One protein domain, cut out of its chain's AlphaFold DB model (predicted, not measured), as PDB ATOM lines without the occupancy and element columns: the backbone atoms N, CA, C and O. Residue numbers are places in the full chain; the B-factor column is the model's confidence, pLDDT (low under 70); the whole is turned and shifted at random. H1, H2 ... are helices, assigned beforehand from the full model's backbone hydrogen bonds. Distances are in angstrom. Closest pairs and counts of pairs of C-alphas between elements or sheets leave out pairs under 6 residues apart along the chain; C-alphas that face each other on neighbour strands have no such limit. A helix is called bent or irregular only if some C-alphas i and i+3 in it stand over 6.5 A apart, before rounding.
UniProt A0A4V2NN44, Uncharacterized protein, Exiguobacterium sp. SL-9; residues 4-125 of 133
ATOM      1  N   TRP A   4     -28.783  -1.809   2.984       85.06
ATOM      2  CA  TRP A   4     -29.978  -0.973   3.120       85.06
ATOM      3  C   TRP A   4     -30.773  -1.256   4.398       85.06
ATOM      4  O   TRP A   4     -31.092  -0.324   5.122       85.06
ATOM      5  N   GLU A   5     -31.015  -2.529   4.719       88.06
ATOM      6  CA  GLU A   5     -31.742  -2.941   5.934       88.06
ATOM      7  C   GLU A   5     -31.065  -2.412   7.200       88.06
ATOM      8  O   GLU A   5     -31.725  -1.998   8.147       88.06
ATOM      9  N   ARG A   6     -29.727  -2.391   7.206       89.50
ATOM     10  CA  ARG A   6     -28.961  -1.859   8.334       89.50
ATOM     11  C   ARG A   6     -29.142  -0.351   8.500       89.50
ATOM     12  O   ARG A   6     -29.236   0.112   9.629       89.50
ATOM     13  N   ASP A   7     -29.157   0.409   7.406       91.12
ATOM     14  CA  ASP A   7     -29.315   1.864   7.487       91.12
ATOM     15  C   ASP A   7     -30.724   2.243   7.975       91.12
ATOM     16  O   ASP A   7     -30.832   3.175   8.766       91.12
ATOM     17  N   VAL A   8     -31.751   1.481   7.578       94.50
ATOM     18  CA  VAL A   8     -33.139   1.597   8.075       94.50
ATOM     19  C   VAL A   8     -33.223   1.251   9.562       94.50
ATOM     20  O   VAL A   8     -33.720   2.027  10.366       94.50
ATOM     21  N   LEU A   9     -32.671   0.105   9.978       95.12
ATOM     22  CA  LEU A   9     -32.717  -0.309  11.385       95.12
ATOM     23  C   LEU A   9     -32.031   0.710  12.305       95.12
ATOM     24  O   LEU A   9     -32.516   1.002  13.394       95.12
ATOM     25  N   ILE A  10     -30.906   1.270  11.864       95.88
ATOM     26  CA  ILE A  10     -30.203   2.309  12.623       95.88
ATOM     27  C   ILE A  10     -30.972   3.617  12.618       95.88
ATOM     28  O   ILE A  10     -30.961   4.316  13.625       95.88
ATOM     29  N   GLY A  11     -31.649   3.934  11.521       94.62
ATOM     30  CA  GLY A  11     -32.523   5.089  11.471       94.62
ATOM     31  C   GLY A  11     -33.649   4.998  12.501       94.62
ATOM     32  O   GLY A  11     -33.823   5.936  13.273       94.62
ATOM     33  N   TRP A  12     -34.273   3.831  12.677       96.75
ATOM     34  CA  TRP A  12     -35.224   3.609  13.774       96.75
ATOM     35  C   TRP A  12     -34.618   3.823  15.165       96.75
ATOM     36  O   TRP A  12     -35.269   4.413  16.028       96.75
ATOM     37  N   ILE A  13     -33.371   3.396  15.391       96.75
ATOM     38  CA  ILE A  13     -32.663   3.668  16.654       96.75
ATOM     39  C   ILE A  13     -32.458   5.179  16.836       96.75
ATOM     40  O   ILE A  13     -32.716   5.701  17.919       96.75
ATOM     41  N   VAL A  14     -32.033   5.889  15.785       97.25
ATOM     42  CA  VAL A  14     -31.886   7.353  15.794       97.25
ATOM     43  C   VAL A  14     -33.218   8.010  16.144       97.25
ATOM     44  O   VAL A  14     -33.273   8.792  17.087       97.25
ATOM     45  N   VAL A  15     -34.299   7.651  15.452       97.50
ATOM     46  CA  VAL A  15     -35.646   8.189  15.681       97.50
ATOM     47  C   VAL A  15     -36.104   7.960  17.116       97.50
ATOM     48  O   VAL A  15     -36.575   8.897  17.759       97.50
ATOM     49  N   LEU A  16     -35.929   6.750  17.649       97.75
ATOM     50  CA  LEU A  16     -36.332   6.430  19.015       97.75
ATOM     51  C   LEU A  16     -35.567   7.273  20.042       97.75
ATOM     52  O   LEU A  16     -36.175   7.824  20.958       97.75
ATOM     53  N   LEU A  17     -34.257   7.444  19.864       97.88
ATOM     54  CA  LEU A  17     -33.452   8.309  20.729       97.88
ATOM     55  C   LEU A  17     -33.870   9.783  20.620       97.88
ATOM     56  O   LEU A  17     -33.918  10.478  21.635       97.88
ATOM     57  N   VAL A  18     -34.211  10.258  19.418       97.62
ATOM     58  CA  VAL A  18     -34.723  11.623  19.214       97.62
ATOM     59  C   VAL A  18     -36.068  11.819  19.903       97.62
ATOM     60  O   VAL A  18     -36.264  12.840  20.557       97.62
ATOM     61  N   LEU A  19     -36.978  10.848  19.815       95.94
ATOM     62  CA  LEU A  19     -38.263  10.897  20.510       95.94
ATOM     63  C   LEU A  19     -38.085  10.915  22.030       95.94
ATOM     64  O   LEU A  19     -38.748  11.698  22.703       95.94
ATOM     65  N   VAL A  20     -37.162  10.112  22.569       96.19
ATOM     66  CA  VAL A  20     -36.829  10.138  24.001       96.19
ATOM     67  C   VAL A  20     -36.278  11.507  24.402       96.19
ATOM     68  O   VAL A  20     -36.742  12.083  25.382       96.19
ATOM     69  N   ALA A  21     -35.343  12.072  23.636       96.12
ATOM     70  CA  ALA A  21     -34.806  13.406  23.908       96.12
ATOM     71  C   ALA A  21     -35.896  14.490  23.845       96.12
ATOM     72  O   ALA A  21     -35.977  15.338  24.733       96.12
ATOM     73  N   HIS A  22     -36.767  14.431  22.835       94.12
ATOM     74  CA  HIS A  22     -37.905  15.336  22.698       94.12
ATOM     75  C   HIS A  22     -38.856  15.225  23.894       94.12
ATOM     76  O   HIS A  22     -39.228  16.241  24.471       94.12
ATOM     77  N   TYR A  23     -39.186  14.004  24.315       91.44
ATOM     78  CA  TYR A  23     -40.020  13.751  25.487       91.44
ATOM     79  C   TYR A  23     -39.407  14.323  26.775       91.44
ATOM     80  O   TYR A  23     -40.093  14.971  27.562       91.44
ATOM     81  N   LEU A  24     -38.100  14.154  26.990       92.81
ATOM     82  CA  LEU A  24     -37.424  14.743  28.153       92.81
ATOM     83  C   LEU A  24     -37.498  16.276  28.143       92.81
ATOM     84  O   LEU A  24     -37.701  16.889  29.193       92.81
ATOM     85  N   ILE A  25     -37.382  16.896  26.966       91.00
ATOM     86  CA  ILE A  25     -37.535  18.347  26.794       91.00
ATOM     87  C   ILE A  25     -38.975  18.773  27.090       91.00
ATOM     88  O   ILE A  25     -39.185  19.762  27.792       91.00
ATOM     89  N   THR A  26     -39.970  18.039  26.591       87.38
ATOM     90  CA  THR A  26     -41.381  18.402  26.773       87.38
ATOM     91  C   THR A  26     -41.827  18.256  28.223       87.38
ATOM     92  O   THR A  26     -42.503  19.148  28.739       87.38
ATOM     93  N   VAL A  27     -41.369  17.210  28.921       86.38
ATOM     94  CA  VAL A  27     -41.573  17.036  30.368       86.38
ATOM     95  C   VAL A  27     -40.906  18.165  31.154       86.38
ATOM     96  O   VAL A  27     -41.555  18.791  31.991       86.38
ATOM     97  N   SER A  28     -39.646  18.486  30.849       85.56
ATOM     98  CA  SER A  28     -38.895  19.546  31.545       85.56
ATOM     99  C   SER A  28     -39.517  20.938  31.390       85.56
ATOM    100  O   SER A  28     -39.332  21.795  32.249       85.56
ATOM    101  N   LEU A  29     -40.254  21.174  30.301       82.75
ATOM    102  CA  LEU A  29     -40.892  22.456  29.985       82.75
ATOM    103  C   LEU A  29     -42.394  22.505  30.330       82.75
ATOM    104  O   LEU A  29     -43.069  23.464  29.959       82.75
ATOM    105  N   GLY A  30     -42.926  21.507  31.042       70.94
ATOM    106  CA  GLY A  30     -44.295  21.545  31.575       70.94
ATOM    107  C   GLY A  30     -45.402  21.091  30.614       70.94
ATOM    108  O   GLY A  30     -46.552  21.475  30.798       70.94
ATOM    109  N   ASN A  31     -45.081  20.273  29.605       64.81
ATOM    110  CA  ASN A  31     -46.027  19.512  28.770       64.81
ATOM    111  C   ASN A  31     -47.193  20.305  28.129       64.81
ATOM    112  O   ASN A  31     -48.308  19.802  27.994       64.81
ATOM    113  N   THR A  32     -46.960  21.546  27.702       62.62
ATOM    114  CA  THR A  32     -47.979  22.362  27.017       62.62
ATOM    115  C   THR A  32     -47.913  22.191  25.496       62.62
ATOM    116  O   THR A  32     -47.537  23.101  24.764       62.62
ATOM    117  N   TYR A  33     -48.321  21.016  25.000       58.84
ATOM    118  CA  TYR A  33     -48.435  20.740  23.552       58.84
ATOM    119  C   TYR A  33     -49.481  21.612  22.834       58.84
ATOM    120  O   TYR A  33     -49.437  21.743  21.615       58.84
ATOM    121  N   PHE A  34     -50.408  22.221  23.580       58.03
ATOM    122  CA  PHE A  34     -51.532  22.989  23.033       58.03
ATOM    123  C   PHE A  34     -51.214  24.463  22.744       58.03
ATOM    124  O   PHE A  34     -52.016  25.144  22.114       58.03
ATOM    125  N   ALA A  35     -50.061  24.969  23.191       68.12
ATOM    126  CA  ALA A  35     -49.614  26.320  22.867       68.12
ATOM    127  C   ALA A  35     -48.605  26.261  21.713       68.12
ATOM    128  O   ALA A  35     -47.509  25.720  21.871       68.12
ATOM    129  N   GLU A  36     -48.951  26.847  20.562       67.38
ATOM    130  CA  GLU A  36     -48.115  26.821  19.349       67.38
ATOM    131  C   GLU A  36     -46.689  27.338  19.601       67.38
ATOM    132  O   GLU A  36     -45.705  26.747  19.147       67.38
ATOM    133  N   SER A  37     -46.563  28.413  20.389       72.69
ATOM    134  CA  SER A  37     -45.274  29.012  20.755       72.69
ATOM    135  C   SER A  37     -44.408  28.068  21.593       72.69
ATOM    136  O   SER A  37     -43.188  28.012  21.404       72.69
ATOM    137  N   THR A  38     -45.027  27.280  22.475       80.00
ATOM    138  CA  THR A  38     -44.321  26.307  23.305       80.00
ATOM    139  C   THR A  38     -43.902  25.084  22.498       80.00
ATOM    140  O   THR A  38     -42.745  24.670  22.598       80.00
ATOM    141  N   LEU A  39     -44.781  24.558  21.635       83.44
ATOM    142  CA  LEU A  39     -44.454  23.441  20.745       83.44
ATOM    143  C   LEU A  39     -43.289  23.796  19.811       83.44
ATOM    144  O   LEU A  39     -42.332  23.031  19.692       83.44
ATOM    145  N   ASN A  40     -43.323  24.981  19.195       88.75
ATOM    146  CA  ASN A  40     -42.241  25.470  18.343       88.75
ATOM    147  C   ASN A  40     -40.901  25.525  19.090       88.75
ATOM    148  O   ASN A  40     -39.890  25.021  18.599       88.75
ATOM    149  N   ARG A  41     -40.896  26.068  20.313       87.62
ATOM    150  CA  ARG A  41     -39.694  26.131  21.153       87.62
ATOM    151  C   ARG A  41     -39.184  24.739  21.534       87.62
ATOM    152  O   ARG A  41     -37.979  24.512  21.473       87.62
ATOM    153  N   MET A  42     -40.070  23.812  21.896       90.81
ATOM    154  CA  MET A  42     -39.710  22.427  22.226       90.81
ATOM    155  C   MET A  42     -39.076  21.708  21.029       90.81
ATOM    156  O   MET A  42     -38.032  21.073  21.178       90.81
ATOM    157  N   LEU A  43     -39.666  21.830  19.837       92.81
ATOM    158  CA  LEU A  43     -39.143  21.227  18.606       92.81
ATOM    159  C   LEU A  43     -37.793  21.829  18.212       92.81
ATOM    160  O   LEU A  43     -36.856  21.092  17.904       92.81
ATOM    161  N   TRP A  44     -37.657  23.153  18.313       93.69
ATOM    162  CA  TRP A  44     -36.387  23.830  18.069       93.69
ATOM    163  C   TRP A  44     -35.300  23.368  19.044       93.69
ATOM    164  O   TRP A  44     -34.215  22.990  18.611       93.69
ATOM    165  N   LEU A  45     -35.593  23.292  20.346       93.31
ATOM    166  CA  LEU A  45     -34.654  22.762  21.344       93.31
ATOM    167  C   LEU A  45     -34.304  21.289  21.098       93.31
ATOM    168  O   LEU A  45     -33.185  20.874  21.383       93.31
ATOM    169  N   SER A  46     -35.231  20.515  20.530       95.62
ATOM    170  CA  SER A  46     -35.013  19.107  20.174       95.62
ATOM    171  C   SER A  46     -34.106  18.937  18.951       95.62
ATOM    172  O   SER A  46     -33.529  17.865  18.768       95.62
ATOM    173  N   SER A  47     -33.926  19.978  18.131       96.69
ATOM    174  CA  SER A  47     -33.068  19.915  16.942       96.69
ATOM    175  C   SER A  47     -31.598  19.654  17.287       96.69
ATOM    176  O   SER A  47     -30.942  18.861  16.616       96.69
ATOM    177  N   PHE A  48     -31.083  20.240  18.373       96.25
ATOM    178  CA  PHE A  48     -29.698  20.045  18.799       96.25
ATOM    179  C   PHE A  48     -29.383  18.601  19.236       96.25
ATOM    180  O   PHE A  48     -28.461  18.005  18.670       96.25
ATOM    181  N   PRO A  49     -30.120  17.978  20.181       97.00
ATOM    182  CA  PRO A  49     -29.891  16.577  20.511       97.00
ATOM    183  C   PRO A  49     -30.151  15.668  19.306       97.00
ATOM    184  O   PRO A  49     -29.407  14.709  19.115       97.00
ATOM    185  N   ALA A  50     -31.121  15.989  18.442       98.06
ATOM    186  CA  ALA A  50     -31.353  15.213  17.228       98.06
ATOM    187  C   ALA A  50     -30.169  15.247  16.255       98.06
ATOM    188  O   ALA A  50     -29.761  14.198  15.751       98.06
ATOM    189  N   PHE A  51     -29.566  16.422  16.058       98.31
ATOM    190  CA  PHE A  51     -28.329  16.567  15.297       98.31
ATOM    191  C   PHE A  51     -27.216  15.699  15.890       98.31
ATOM    192  O   PHE A  51     -26.594  14.923  15.168       98.31
ATOM    193  N   LEU A  52     -26.976  15.795  17.203       97.81
ATOM    194  CA  LEU A  52     -25.911  15.045  17.873       97.81
ATOM    195  C   LEU A  52     -26.106  13.530  17.756       97.81
ATOM    196  O   LEU A  52     -25.159  12.818  17.428       97.81
ATOM    197  N   ILE A  53     -27.327  13.036  17.976       98.25
ATOM    198  CA  ILE A  53     -27.657  11.610  17.860       98.25
ATOM    199  C   ILE A  53     -27.393  11.122  16.432       98.25
ATOM    200  O   ILE A  53     -26.686  10.131  16.240       98.25
ATOM    201  N   ALA A  54     -27.911  11.829  15.424       97.94
ATOM    202  CA  ALA A  54     -27.715  11.466  14.023       97.94
ATOM    203  C   ALA A  54     -26.237  11.568  13.604       97.94
ATOM    204  O   ALA A  54     -25.737  10.718  12.865       97.94
ATOM    205  N   PHE A  55     -25.503  12.558  14.112       97.50
ATOM    206  CA  PHE A  55     -24.078  12.734  13.841       97.50
ATOM    207  C   PHE A  55     -23.260  11.576  14.419       97.50
ATOM    208  O   PHE A  55     -22.452  10.968  13.713       97.50
ATOM    209  N   LEU A  56     -23.502  11.216  15.682       97.06
ATOM    210  CA  LEU A  56     -22.841  10.085  16.331       97.06
ATOM    211  C   LEU A  56     -23.198   8.764  15.642       97.06
ATOM    212  O   LEU A  56     -22.315   7.943  15.399       97.06
ATOM    213  N   ALA A  57     -24.456   8.572  15.240       96.44
ATOM    214  CA  ALA A  57     -24.859   7.408  14.456       96.44
ATOM    215  C   ALA A  57     -24.112   7.344  13.113       96.44
ATOM    216  O   ALA A  57     -23.602   6.284  12.736       96.44
ATOM    217  N   ALA A  58     -23.977   8.473  12.407       95.38
ATOM    218  CA  ALA A  58     -23.208   8.562  11.167       95.38
ATOM    219  C   ALA A  58     -21.716   8.253  11.380       95.38
ATOM    220  O   ALA A  58     -21.108   7.603  10.517       95.38
ATOM    221  N   LEU A  59     -21.162   8.656  12.527       93.81
ATOM    222  CA  LEU A  59     -19.800   8.354  12.958       93.81
ATOM    223  C   LEU A  59     -19.603   6.859  13.219       93.81
ATOM    224  O   LEU A  59     -18.730   6.245  12.601       93.81
ATOM    225  N   PHE A  60     -20.447   6.235  14.047       93.81
ATOM    226  CA  PHE A  60     -20.373   4.795  14.330       93.81
ATOM    227  C   PHE A  60     -20.580   3.945  13.075       93.81
ATOM    228  O   PHE A  60     -19.980   2.881  12.914       93.81
ATOM    229  N   GLN A  61     -21.387   4.441  12.139       92.12
ATOM    230  CA  GLN A  61     -21.630   3.796  10.858       92.12
ATOM    231  C   GLN A  61     -20.583   4.089   9.777       92.12
ATOM    232  O   GLN A  61     -20.749   3.615   8.645       92.12
ATOM    233  N   LYS A  62     -19.522   4.843  10.098       91.12
ATOM    234  CA  LYS A  62     -18.409   5.179   9.195       91.12
ATOM    235  C   LYS A  62     -18.898   5.747   7.856       91.12
ATOM    236  O   LYS A  62     -18.606   5.211   6.788       91.12
ATOM    237  N   THR A  63     -19.702   6.805   7.909       91.56
ATOM    238  CA  THR A  63     -20.307   7.455   6.730       91.56
ATOM    239  C   THR A  63     -19.268   8.231   5.904       91.56
ATOM    240  O   THR A  63     -19.164   9.447   5.981       91.56
ATOM    241  N   ASN A  64     -18.461   7.523   5.115       90.88
ATOM    242  CA  ASN A  64     -17.250   8.058   4.477       90.88
ATOM    243  C   ASN A  64     -17.413   8.496   3.008       90.88
ATOM    244  O   ASN A  64     -16.480   9.049   2.423       90.88
ATOM    245  N   THR A  65     -18.577   8.270   2.394       92.94
ATOM    246  CA  THR A  65     -18.862   8.681   1.008       92.94
ATOM    247  C   THR A  65     -20.095   9.570   0.930       92.94
ATOM    248  O   THR A  65     -20.979   9.499   1.783       92.94
ATOM    249  N   LEU A  66     -20.170  10.391  -0.126       93.06
ATOM    250  CA  LEU A  66     -21.311  11.281  -0.361       93.06
ATOM    251  C   LEU A  66     -22.611  10.489  -0.522       93.06
ATOM    252  O   LEU A  66     -23.603  10.811   0.118       93.06
ATOM    253  N   THR A  67     -22.580   9.407  -1.302       93.62
ATOM    254  CA  THR A  67     -23.744   8.543  -1.519       93.62
ATOM    255  C   THR A  67     -24.258   7.934  -0.214       93.62
ATOM    256  O   THR A  67     -25.465   7.889  -0.000       93.62
ATOM    257  N   LEU A  68     -23.364   7.497   0.685       93.38
ATOM    258  CA  LEU A  68     -23.759   6.983   2.002       93.38
ATOM    259  C   LEU A  68     -24.354   8.079   2.890       93.38
ATOM    260  O   LEU A  68     -25.363   7.831   3.545       93.38
ATOM    261  N   ALA A  69     -23.744   9.265   2.906       95.69
ATOM    262  CA  ALA A  69     -24.212  10.385   3.716       95.69
ATOM    263  C   ALA A  69     -25.604  10.845   3.288       95.69
ATOM    264  O   ALA A  69     -26.499  10.904   4.124       95.69
ATOM    265  N   VAL A  70     -25.807  11.068   1.987       96.56
ATOM    266  CA  VAL A  70     -27.109  11.455   1.430       96.56
ATOM    267  C   VAL A  70     -28.151  10.369   1.686       96.56
ATOM    268  O   VAL A  70     -29.245  10.675   2.147       96.56
ATOM    269  N   ARG A  71     -27.814   9.091   1.458       95.44
ATOM    270  CA  ARG A  71     -28.752   7.988   1.701       95.44
ATOM    271  C   ARG A  71     -29.216   7.948   3.157       95.44
ATOM    272  O   ARG A  71     -30.413   7.867   3.403       95.44
ATOM    273  N   ARG A  72     -28.285   8.007   4.111       96.31
ATOM    274  CA  ARG A  72     -28.601   7.975   5.549       96.31
ATOM    275  C   ARG A  72     -29.381   9.207   5.981       96.31
ATOM    276  O   ARG A  72     -30.386   9.061   6.659       96.31
ATOM    277  N   ALA A  73     -28.966  10.384   5.522       96.56
ATOM    278  CA  ALA A  73     -29.667  11.638   5.767       96.56
ATOM    279  C   ALA A  73     -31.138  11.547   5.340       96.56
ATOM    280  O   ALA A  73     -32.022  11.846   6.138       96.56
ATOM    281  N   VAL A  74     -31.408  11.076   4.120       97.56
ATOM    282  CA  VAL A  74     -32.777  10.960   3.598       97.56
ATOM    283  C   VAL A  74     -33.577   9.897   4.350       97.56
ATOM    284  O   VAL A  74     -34.687  10.193   4.779       97.56
ATOM    285  N   ILE A  75     -33.028   8.691   4.545       97.00
ATOM    286  CA  ILE A  75     -33.741   7.596   5.226       97.00
ATOM    287  C   ILE A  75     -34.111   8.001   6.654       97.00
ATOM    288  O   ILE A  75     -35.278   7.935   7.022       97.00
ATOM    289  N   TRP A  76     -33.143   8.472   7.441       97.81
ATOM    290  CA  TRP A  76     -33.368   8.788   8.854       97.81
ATOM    291  C   TRP A  76     -34.307   9.979   9.026       97.81
ATOM    292  O   TRP A  76     -35.139   9.984   9.928       97.81
ATOM    293  N   THR A  77     -34.216  10.973   8.139       98.31
ATOM    294  CA  THR A  77     -35.149  12.107   8.149       98.31
ATOM    295  C   THR A  77     -36.558  11.658   7.774       98.31
ATOM    296  O   THR A  77     -37.510  12.065   8.432       98.31
ATOM    297  N   ALA A  78     -36.714  10.799   6.762       98.00
ATOM    298  CA  ALA A  78     -38.021  10.277   6.368       98.00
ATOM    299  C   ALA A  78     -38.675   9.469   7.501       98.00
ATOM    300  O   ALA A  78     -39.844   9.684   7.813       98.00
ATOM    301  N   GLU A  79     -37.917   8.594   8.163       98.06
ATOM    302  CA  GLU A  79     -38.398   7.843   9.327       98.06
ATOM    303  C   GLU A  79     -38.783   8.771  10.484       98.06
ATOM    304  O   GLU A  79     -39.826   8.575  11.108       98.06
ATOM    305  N   LEU A  80     -37.994   9.822  10.734       97.88
ATOM    306  CA  LEU A  80     -38.303  10.816  11.760       97.88
ATOM    307  C   LEU A  80     -39.597  11.574  11.447       97.88
ATOM    308  O   LEU A  80     -40.432  11.740  12.333       97.88
ATOM    309  N   VAL A  81     -39.781  12.006  10.196       97.69
ATOM    310  CA  VAL A  81     -41.004  12.683   9.741       97.69
ATOM    311  C   VAL A  81     -42.212  11.773   9.936       97.69
ATOM    312  O   VAL A  81     -43.214  12.218  10.493       97.69
ATOM    313  N   VAL A  82     -42.121  10.498   9.546       97.62
ATOM    314  CA  VAL A  82     -43.202   9.521   9.754       97.62
ATOM    315  C   VAL A  82     -43.503   9.354  11.243       97.62
ATOM    316  O   VAL A  82     -44.662   9.433  11.645       97.62
ATOM    317  N   ALA A  83     -42.483   9.186  12.084       96.31
ATOM    318  CA  ALA A  83     -42.675   9.000  13.518       96.31
ATOM    319  C   ALA A  83     -43.315  10.225  14.194       96.31
ATOM    320  O   ALA A  83     -44.293  10.079  14.926       96.31
ATOM    321  N   PHE A  84     -42.828  11.436  13.907       94.25
ATOM    322  CA  PHE A  84     -43.421  12.669  14.436       94.25
ATOM    323  C   PHE A  84     -44.833  12.912  13.897       94.25
ATOM    324  O   PHE A  84     -45.685  13.379  14.647       94.25
ATOM    325  N   SER A  85     -45.112  12.537  12.646       94.88
ATOM    326  CA  SER A  85     -46.462  12.589  12.071       94.88
ATOM    327  C   SER A  85     -47.433  11.691  12.831       94.88
ATOM    328  O   SER A  85     -48.534  12.123  13.163       94.88
ATOM    329  N   LEU A  86     -47.021  10.457  13.145       95.06
ATOM    330  CA  LEU A  86     -47.831   9.515  13.921       95.06
ATOM    331  C   LEU A  86     -48.084  10.030  15.340       95.06
ATOM    332  O   LEU A  86     -49.220  10.007  15.807       95.06
ATOM    333  N   VAL A  87     -47.051  10.548  16.012       90.94
ATOM    334  CA  VAL A  87     -47.194  11.149  17.346       90.94
ATOM    335  C   VAL A  87     -48.143  12.348  17.292       90.94
ATOM    336  O   VAL A  87     -49.110  12.403  18.046       90.94
ATOM    337  N   ALA A  88     -47.933  13.283  16.367       89.94
ATOM    338  CA  ALA A  88     -48.779  14.464  16.237       89.94
ATOM    339  C   ALA A  88     -50.230  14.112  15.874       89.94
ATOM    340  O   ALA A  88     -51.149  14.750  16.382       89.94
ATOM    341  N   TRP A  89     -50.456  13.072  15.066       91.44
ATOM    342  CA  TRP A  89     -51.795  12.543  14.806       91.44
ATOM    343  C   TRP A  89     -52.461  12.056  16.099       91.44
ATOM    344  O   TRP A  89     -53.588  12.453  16.394       91.44
ATOM    345  N   LEU A  90     -51.771  11.228  16.894       89.25
ATOM    346  CA  LEU A  90     -52.300  10.688  18.156       89.25
ATOM    347  C   LEU A  90     -52.682  11.795  19.151       89.25
ATOM    348  O   LEU A  90     -53.687  11.672  19.849       89.25
ATOM    349  N   PHE A  91     -51.925  12.893  19.171       85.38
ATOM    350  CA  PHE A  91     -52.167  14.045  20.045       85.38
ATOM    351  C   PHE A  91     -53.007  15.165  19.407       85.38
ATOM    352  O   PHE A  91     -53.145  16.227  20.008       85.38
ATOM    353  N   ARG A  92     -53.595  14.949  18.219       86.38
ATOM    354  CA  ARG A  92     -54.394  15.951  17.475       86.38
ATOM    355  C   ARG A  92     -53.651  17.274  17.210       86.38
ATOM    356  O   ARG A  92     -54.269  18.329  17.139       86.38
ATOM    357  N   ALA A  93     -52.336  17.206  17.035       85.62
ATOM    358  CA  ALA A  93     -51.446  18.342  16.790       85.62
ATOM    359  C   ALA A  93     -50.786  18.284  15.396       85.62
ATOM    360  O   ALA A  93     -49.732  18.880  15.183       85.62
ATOM    361  N   PHE A  94     -51.364  17.528  14.453       88.31
ATOM    362  CA  PHE A  94     -50.778  17.299  13.126       88.31
ATOM    363  C   PHE A  94     -50.575  18.605  12.347       88.31
ATOM    364  O   PHE A  94     -49.465  18.886  11.903       88.31
ATOM    365  N   GLU A  95     -51.615  19.435  12.233       88.56
ATOM    366  CA  GLU A  95     -51.520  20.734  11.554       88.56
ATOM    367  C   GLU A  95     -50.500  21.648  12.246       88.56
ATOM    368  O   GLU A  95     -49.609  22.199  11.601       88.56
ATOM    369  N   THR A  96     -50.558  21.722  13.578       86.31
ATOM    370  CA  THR A  96     -49.646  22.540  14.387       86.31
ATOM    371  C   THR A  96     -48.182  22.126  14.221       86.31
ATOM    372  O   THR A  96     -47.300  22.986  14.192       86.31
ATOM    373  N   LEU A  97     -47.895  20.827  14.069       89.88
ATOM    374  CA  LEU A  97     -46.543  20.329  13.813       89.88
ATOM    375  C   LEU A  97     -45.986  20.882  12.494       89.88
ATOM    376  O   LEU A  97     -44.860  21.371  12.473       89.88
ATOM    377  N   PHE A  98     -46.754  20.814  11.405       91.19
ATOM    378  CA  PHE A  98     -46.266  21.174  10.067       91.19
ATOM    379  C   PHE A  98     -46.302  22.675   9.762       91.19
ATOM    380  O   PHE A  98     -45.603  23.126   8.854       91.19
ATOM    381  N   VAL A  99     -47.053  23.461  10.532       90.50
ATOM    382  CA  VAL A  99     -46.990  24.932  10.486       90.50
ATOM    383  C   VAL A  99     -45.825  25.470  11.334       90.50
ATOM    384  O   VAL A  99     -45.338  26.574  11.099       90.50
ATOM    385  N   SER A 100     -45.316  24.678  12.283       90.06
ATOM    386  CA  SER A 100     -44.247  25.081  13.199       90.06
ATOM    387  C   SER A 100     -42.862  25.122  12.532       90.06
ATOM    388  O   SER A 100     -42.352  24.082  12.102       90.06
ATOM    389  N   PRO A 101     -42.163  26.277  12.526       92.44
ATOM    390  CA  PRO A 101     -40.782  26.372  12.044       92.44
ATOM    391  C   PRO A 101     -39.823  25.403  12.755       92.44
ATOM    392  O   PRO A 101     -38.883  24.888  12.151       92.44
ATOM    393  N   GLY A 102     -40.063  25.127  14.037       93.06
ATOM    394  CA  GLY A 102     -39.259  24.234  14.864       93.06
ATOM    395  C   GLY A 102     -39.238  22.796  14.348       93.06
ATOM    396  O   GLY A 102     -38.212  22.131  14.479       93.06
ATOM    397  N   ALA A 103     -40.314  22.330  13.705       94.31
ATOM    398  CA  ALA A 103     -40.341  21.007  13.080       94.31
ATOM    399  C   ALA A 103     -39.332  20.917  11.925       94.31
ATOM    400  O   ALA A 103     -38.557  19.967  11.843       94.31
ATOM    401  N   TYR A 104     -39.263  21.947  11.078       96.06
ATOM    402  CA  TYR A 104     -38.303  21.999   9.975       96.06
ATOM    403  C   TYR A 104     -36.857  22.101  10.467       96.06
ATOM    404  O   TYR A 104     -35.973  21.483   9.877       96.06
ATOM    405  N   TRP A 105     -36.610  22.806  11.577       96.75
ATOM    406  CA  TRP A 105     -35.298  22.803  12.232       96.75
ATOM    407  C   TRP A 105     -34.914  21.416  12.751       96.75
ATOM    408  O   TRP A 105     -33.782  20.981  12.555       96.75
ATOM    409  N   LEU A 106     -35.857  20.702  13.367       97.06
ATOM    410  CA  LEU A 106     -35.653  19.334  13.838       97.06
ATOM    411  C   LEU A 106     -35.339  18.368  12.682       97.06
ATOM    412  O   LEU A 106     -34.361  17.623  12.750       97.06
ATOM    413  N   PHE A 107     -36.126  18.399  11.604       97.75
ATOM    414  CA  PHE A 107     -35.895  17.545  10.434       97.75
ATOM    415  C   PHE A 107     -34.595  17.914   9.711       97.75
ATOM    416  O   PHE A 107     -33.802  17.039   9.366       97.75
ATOM    417  N   GLY A 108     -34.335  19.212   9.543       97.75
ATOM    418  CA  GLY A 108     -33.105  19.726   8.948       97.75
ATOM    419  C   GLY A 108     -31.858  19.326   9.737       97.75
ATOM    420  O   GLY A 108     -30.850  18.959   9.139       97.75
ATOM    421  N   ALA A 109     -31.928  19.316  11.068       97.94
ATOM    422  CA  ALA A 109     -30.840  18.858  11.925       97.94
ATOM    423  C   ALA A 109     -30.455  17.393  11.654       97.94
ATOM    424  O   ALA A 109     -29.273  17.088  11.473       97.94
ATOM    425  N   VAL A 110     -31.438  16.493  11.560       98.12
ATOM    426  CA  VAL A 110     -31.183  15.075  11.247       98.12
ATOM    427  C   VAL A 110     -30.679  14.895   9.814       98.12
ATOM    428  O   VAL A 110     -29.755  14.113   9.587       98.12
ATOM    429  N   LEU A 111     -31.210  15.664   8.860       98.12
ATOM    430  CA  LEU A 111     -30.776  15.639   7.463       98.12
ATOM    431  C   LEU A 111     -29.316  16.095   7.302       98.12
ATOM    432  O   LEU A 111     -28.543  15.498   6.552       98.12
ATOM    433  N   LEU A 112     -28.918  17.158   8.001       97.75
ATOM    434  CA  LEU A 112     -27.581  17.738   7.876       97.75
ATOM    435  C   LEU A 112     -26.508  16.916   8.595       97.75
ATOM    436  O   LEU A 112     -25.365  16.891   8.142       97.75
ATOM    437  N   ALA A 113     -26.843  16.221   9.680       97.12
ATOM    438  CA  ALA A 113     -25.856  15.554  10.526       97.12
ATOM    439  C   ALA A 113     -24.927  14.559   9.785       97.12
ATOM    440  O   ALA A 113     -23.703  14.680   9.930       97.12
ATOM    441  N   PRO A 114     -25.415  13.636   8.926       96.12
ATOM    442  CA  PRO A 114     -24.537  12.749   8.157       96.12
ATOM    443  C   PRO A 114     -23.651  13.487   7.146       96.12
ATOM    444  O   PRO A 114     -22.533  13.046   6.863       96.12
ATOM    445  N   LEU A 115     -24.136  14.605   6.597       96.38
ATOM    446  CA  LEU A 115     -23.382  15.436   5.657       96.38
ATOM    447  C   LEU A 115     -22.256  16.177   6.379       96.38
ATOM    448  O   LEU A 115     -21.115  16.140   5.920       96.38
ATOM    449  N   VAL A 116     -22.549  16.787   7.531       95.50
ATOM    450  CA  VAL A 116     -21.548  17.472   8.361       95.50
ATOM    451  C   VAL A 116     -20.453  16.497   8.793       95.50
ATOM    452  O   VAL A 116     -19.272  16.806   8.640       95.50
ATOM    453  N   TYR A 117     -20.816  15.283   9.222       94.19
ATOM    454  CA  TYR A 117     -19.833  14.242   9.529       94.19
ATOM    455  C   TYR A 117     -18.906  13.947   8.340       94.19
ATOM    456  O   TYR A 117     -17.689  13.865   8.505       94.19
ATOM    457  N   LEU A 118     -19.455  13.819   7.128       94.06
ATOM    458  CA  LEU A 118     -18.651  13.571   5.932       94.06
ATOM    459  C   LEU A 118     -17.666  14.716   5.650       94.06
ATOM    460  O   LEU A 118     -16.526  14.453   5.262       94.06
ATOM    461  N   PHE A 119     -18.090  15.972   5.813       90.88
ATOM    462  CA  PHE A 119     -17.214  17.131   5.625       90.88
ATOM    463  C   PHE A 119     -16.062  17.137   6.632       90.88
ATOM    464  O   PHE A 119     -14.906  17.271   6.221       90.88
ATOM    465  N   GLU A 120     -16.349  16.896   7.912       88.31
ATOM    466  CA  GLU A 120     -15.323  16.805   8.955       88.31
ATOM    467  C   GLU A 120     -14.369  15.626   8.722       88.31
ATOM    468  O   GLU A 120     -13.147  15.784   8.763       88.31
ATOM    469  N   PHE A 121     -14.894  14.456   8.344       85.62
ATOM    470  CA  PHE A 121     -14.079  13.292   7.991       85.62
ATOM    471  C   PHE A 121     -13.144  13.578   6.804       85.62
ATOM    472  O   PHE A 121     -11.968  13.200   6.805       85.62
ATOM    473  N   ARG A 122     -13.635  14.268   5.767       84.12
ATOM    474  CA  ARG A 122     -12.809  14.679   4.618       84.12
ATOM    475  C   ARG A 122     -11.736  15.687   5.018       84.12
ATOM    476  O   ARG A 122     -10.620  15.593   4.511       84.12
ATOM    477  N   ARG A 123     -12.057  16.632   5.905       81.00
ATOM    478  CA  ARG A 123     -11.110  17.628   6.419       81.00
ATOM    479  C   ARG A 123      -9.957  16.960   7.170       81.00
ATOM    480  O   ARG A 123      -8.802  17.235   6.854       81.00
ATOM    481  N   GLN A 124     -10.258  16.029   8.075       78.62
ATOM    482  CA  GLN A 124      -9.247  15.276   8.829       78.62
ATOM    483  C   GLN A 124      -8.316  14.476   7.906       78.62
ATOM    484  O   GLN A 124      -7.098  14.553   8.038       78.62
ATOM    485  N   ASN A 125      -8.874  13.790   6.903       76.25
ATOM    486  CA  ASN A 125      -8.088  12.996   5.952       76.25
ATOM    487  C   ASN A 125      -7.263  13.824   4.953       76.25
ATOM    488  O   ASN A 125      -6.334  13.301   4.340       76.25
TER     489      ASN A 125
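This is residues 4 to 125 of the 133 residues of an uncharacterized protein of Exiguobacterium sp. SL-9 (UniProt A0A4V2NN44). You are looking at an elongated helical bundle: H2 and the arm H5a run side by side through its middle, H3 packs slantwise on H5a, and H1 crosses both H2 and H3. The bent helix H5 turns at its bend into the arm H5b, which reaches to one end of the long axis, while short H4 lies near the other end. The printed part has 122 residues, with five named helices in the order H1, H2, H3, H4, H5 and no named strand; its class is all helix. It is compact, with a radius of gyration of the C-alphas of 14.6 A, and spans 47 by 27 by 22 A.

Find C-alpha 4 at (-29.978, -0.973, 3.120); from there H1, residues 4 to 28, runs 36.2 A. H2, residues 36 to 60, runs 35.8 A with a kink of 27 degrees near residue 47; it is neither bent nor irregular, but only just: C-alphas 45 and 48 are 6.2 A apart. H3, residues 66 to 90, runs 36.1 A from C-alpha 66 at (-21.311, 11.281, -0.361). H4 holds residues 94 to 99. H5, residues 101 to 125, was assigned as one helix by its hydrogen bonds but is bent, with C-alphas 111 and 114 6.9 A apart. Its arms are H5a, residues 101 to 111, and H5b, residues 114 to 125, which ends at C-alpha 125 at (-8.088, 12.996, 5.952).

Start at the bundle, helices side by side, of H2, H3, H5a and H5b. H2 and H5a touch, the same way at a shallow tilt of 3 degrees; their closest C-alphas, of Ser 47 and Leu 106, are 4.1 A apart. H3 touches H5a opposite ways at 37 degrees, only just a steep tilt, closest at the C-alphas of Ala 73 and Leu 111, 4.5 A. H5b touches H3 with residues 114 to 118 alone, closest at the C-alphas of Pro 114 and Ala 69, 5.0 A. H1 and H2 touch as a helical hairpin, opposite ways at a steep tilt of 39 degrees, with the C-alphas of Val 18 and Ala 50 closest at 5.3 A. H1 touches H3 with residues 7 to 15 alone; the C-alphas of Gly 11 and Trp 76 are closest at 4.6 A. H4 touches H3, closest at the C-alphas of Phe 94 and Ala 88, 4.7 A, and is apart from H1 and H5b. Every O i to N i+4 pair is within hydrogen-bond range in H1, H3, H4, H5a and H5b, and 19 of 21 are in H2.

The two C-alphas farthest apart, of Arg 92 and Asn 125, are 47.8 A apart. The printed part has no cut and no long link. Look for low confidence at residues 31 to 36, of which 36 belongs to H2: they are under 70, against a mean pLDDT of the printed part of 91.3.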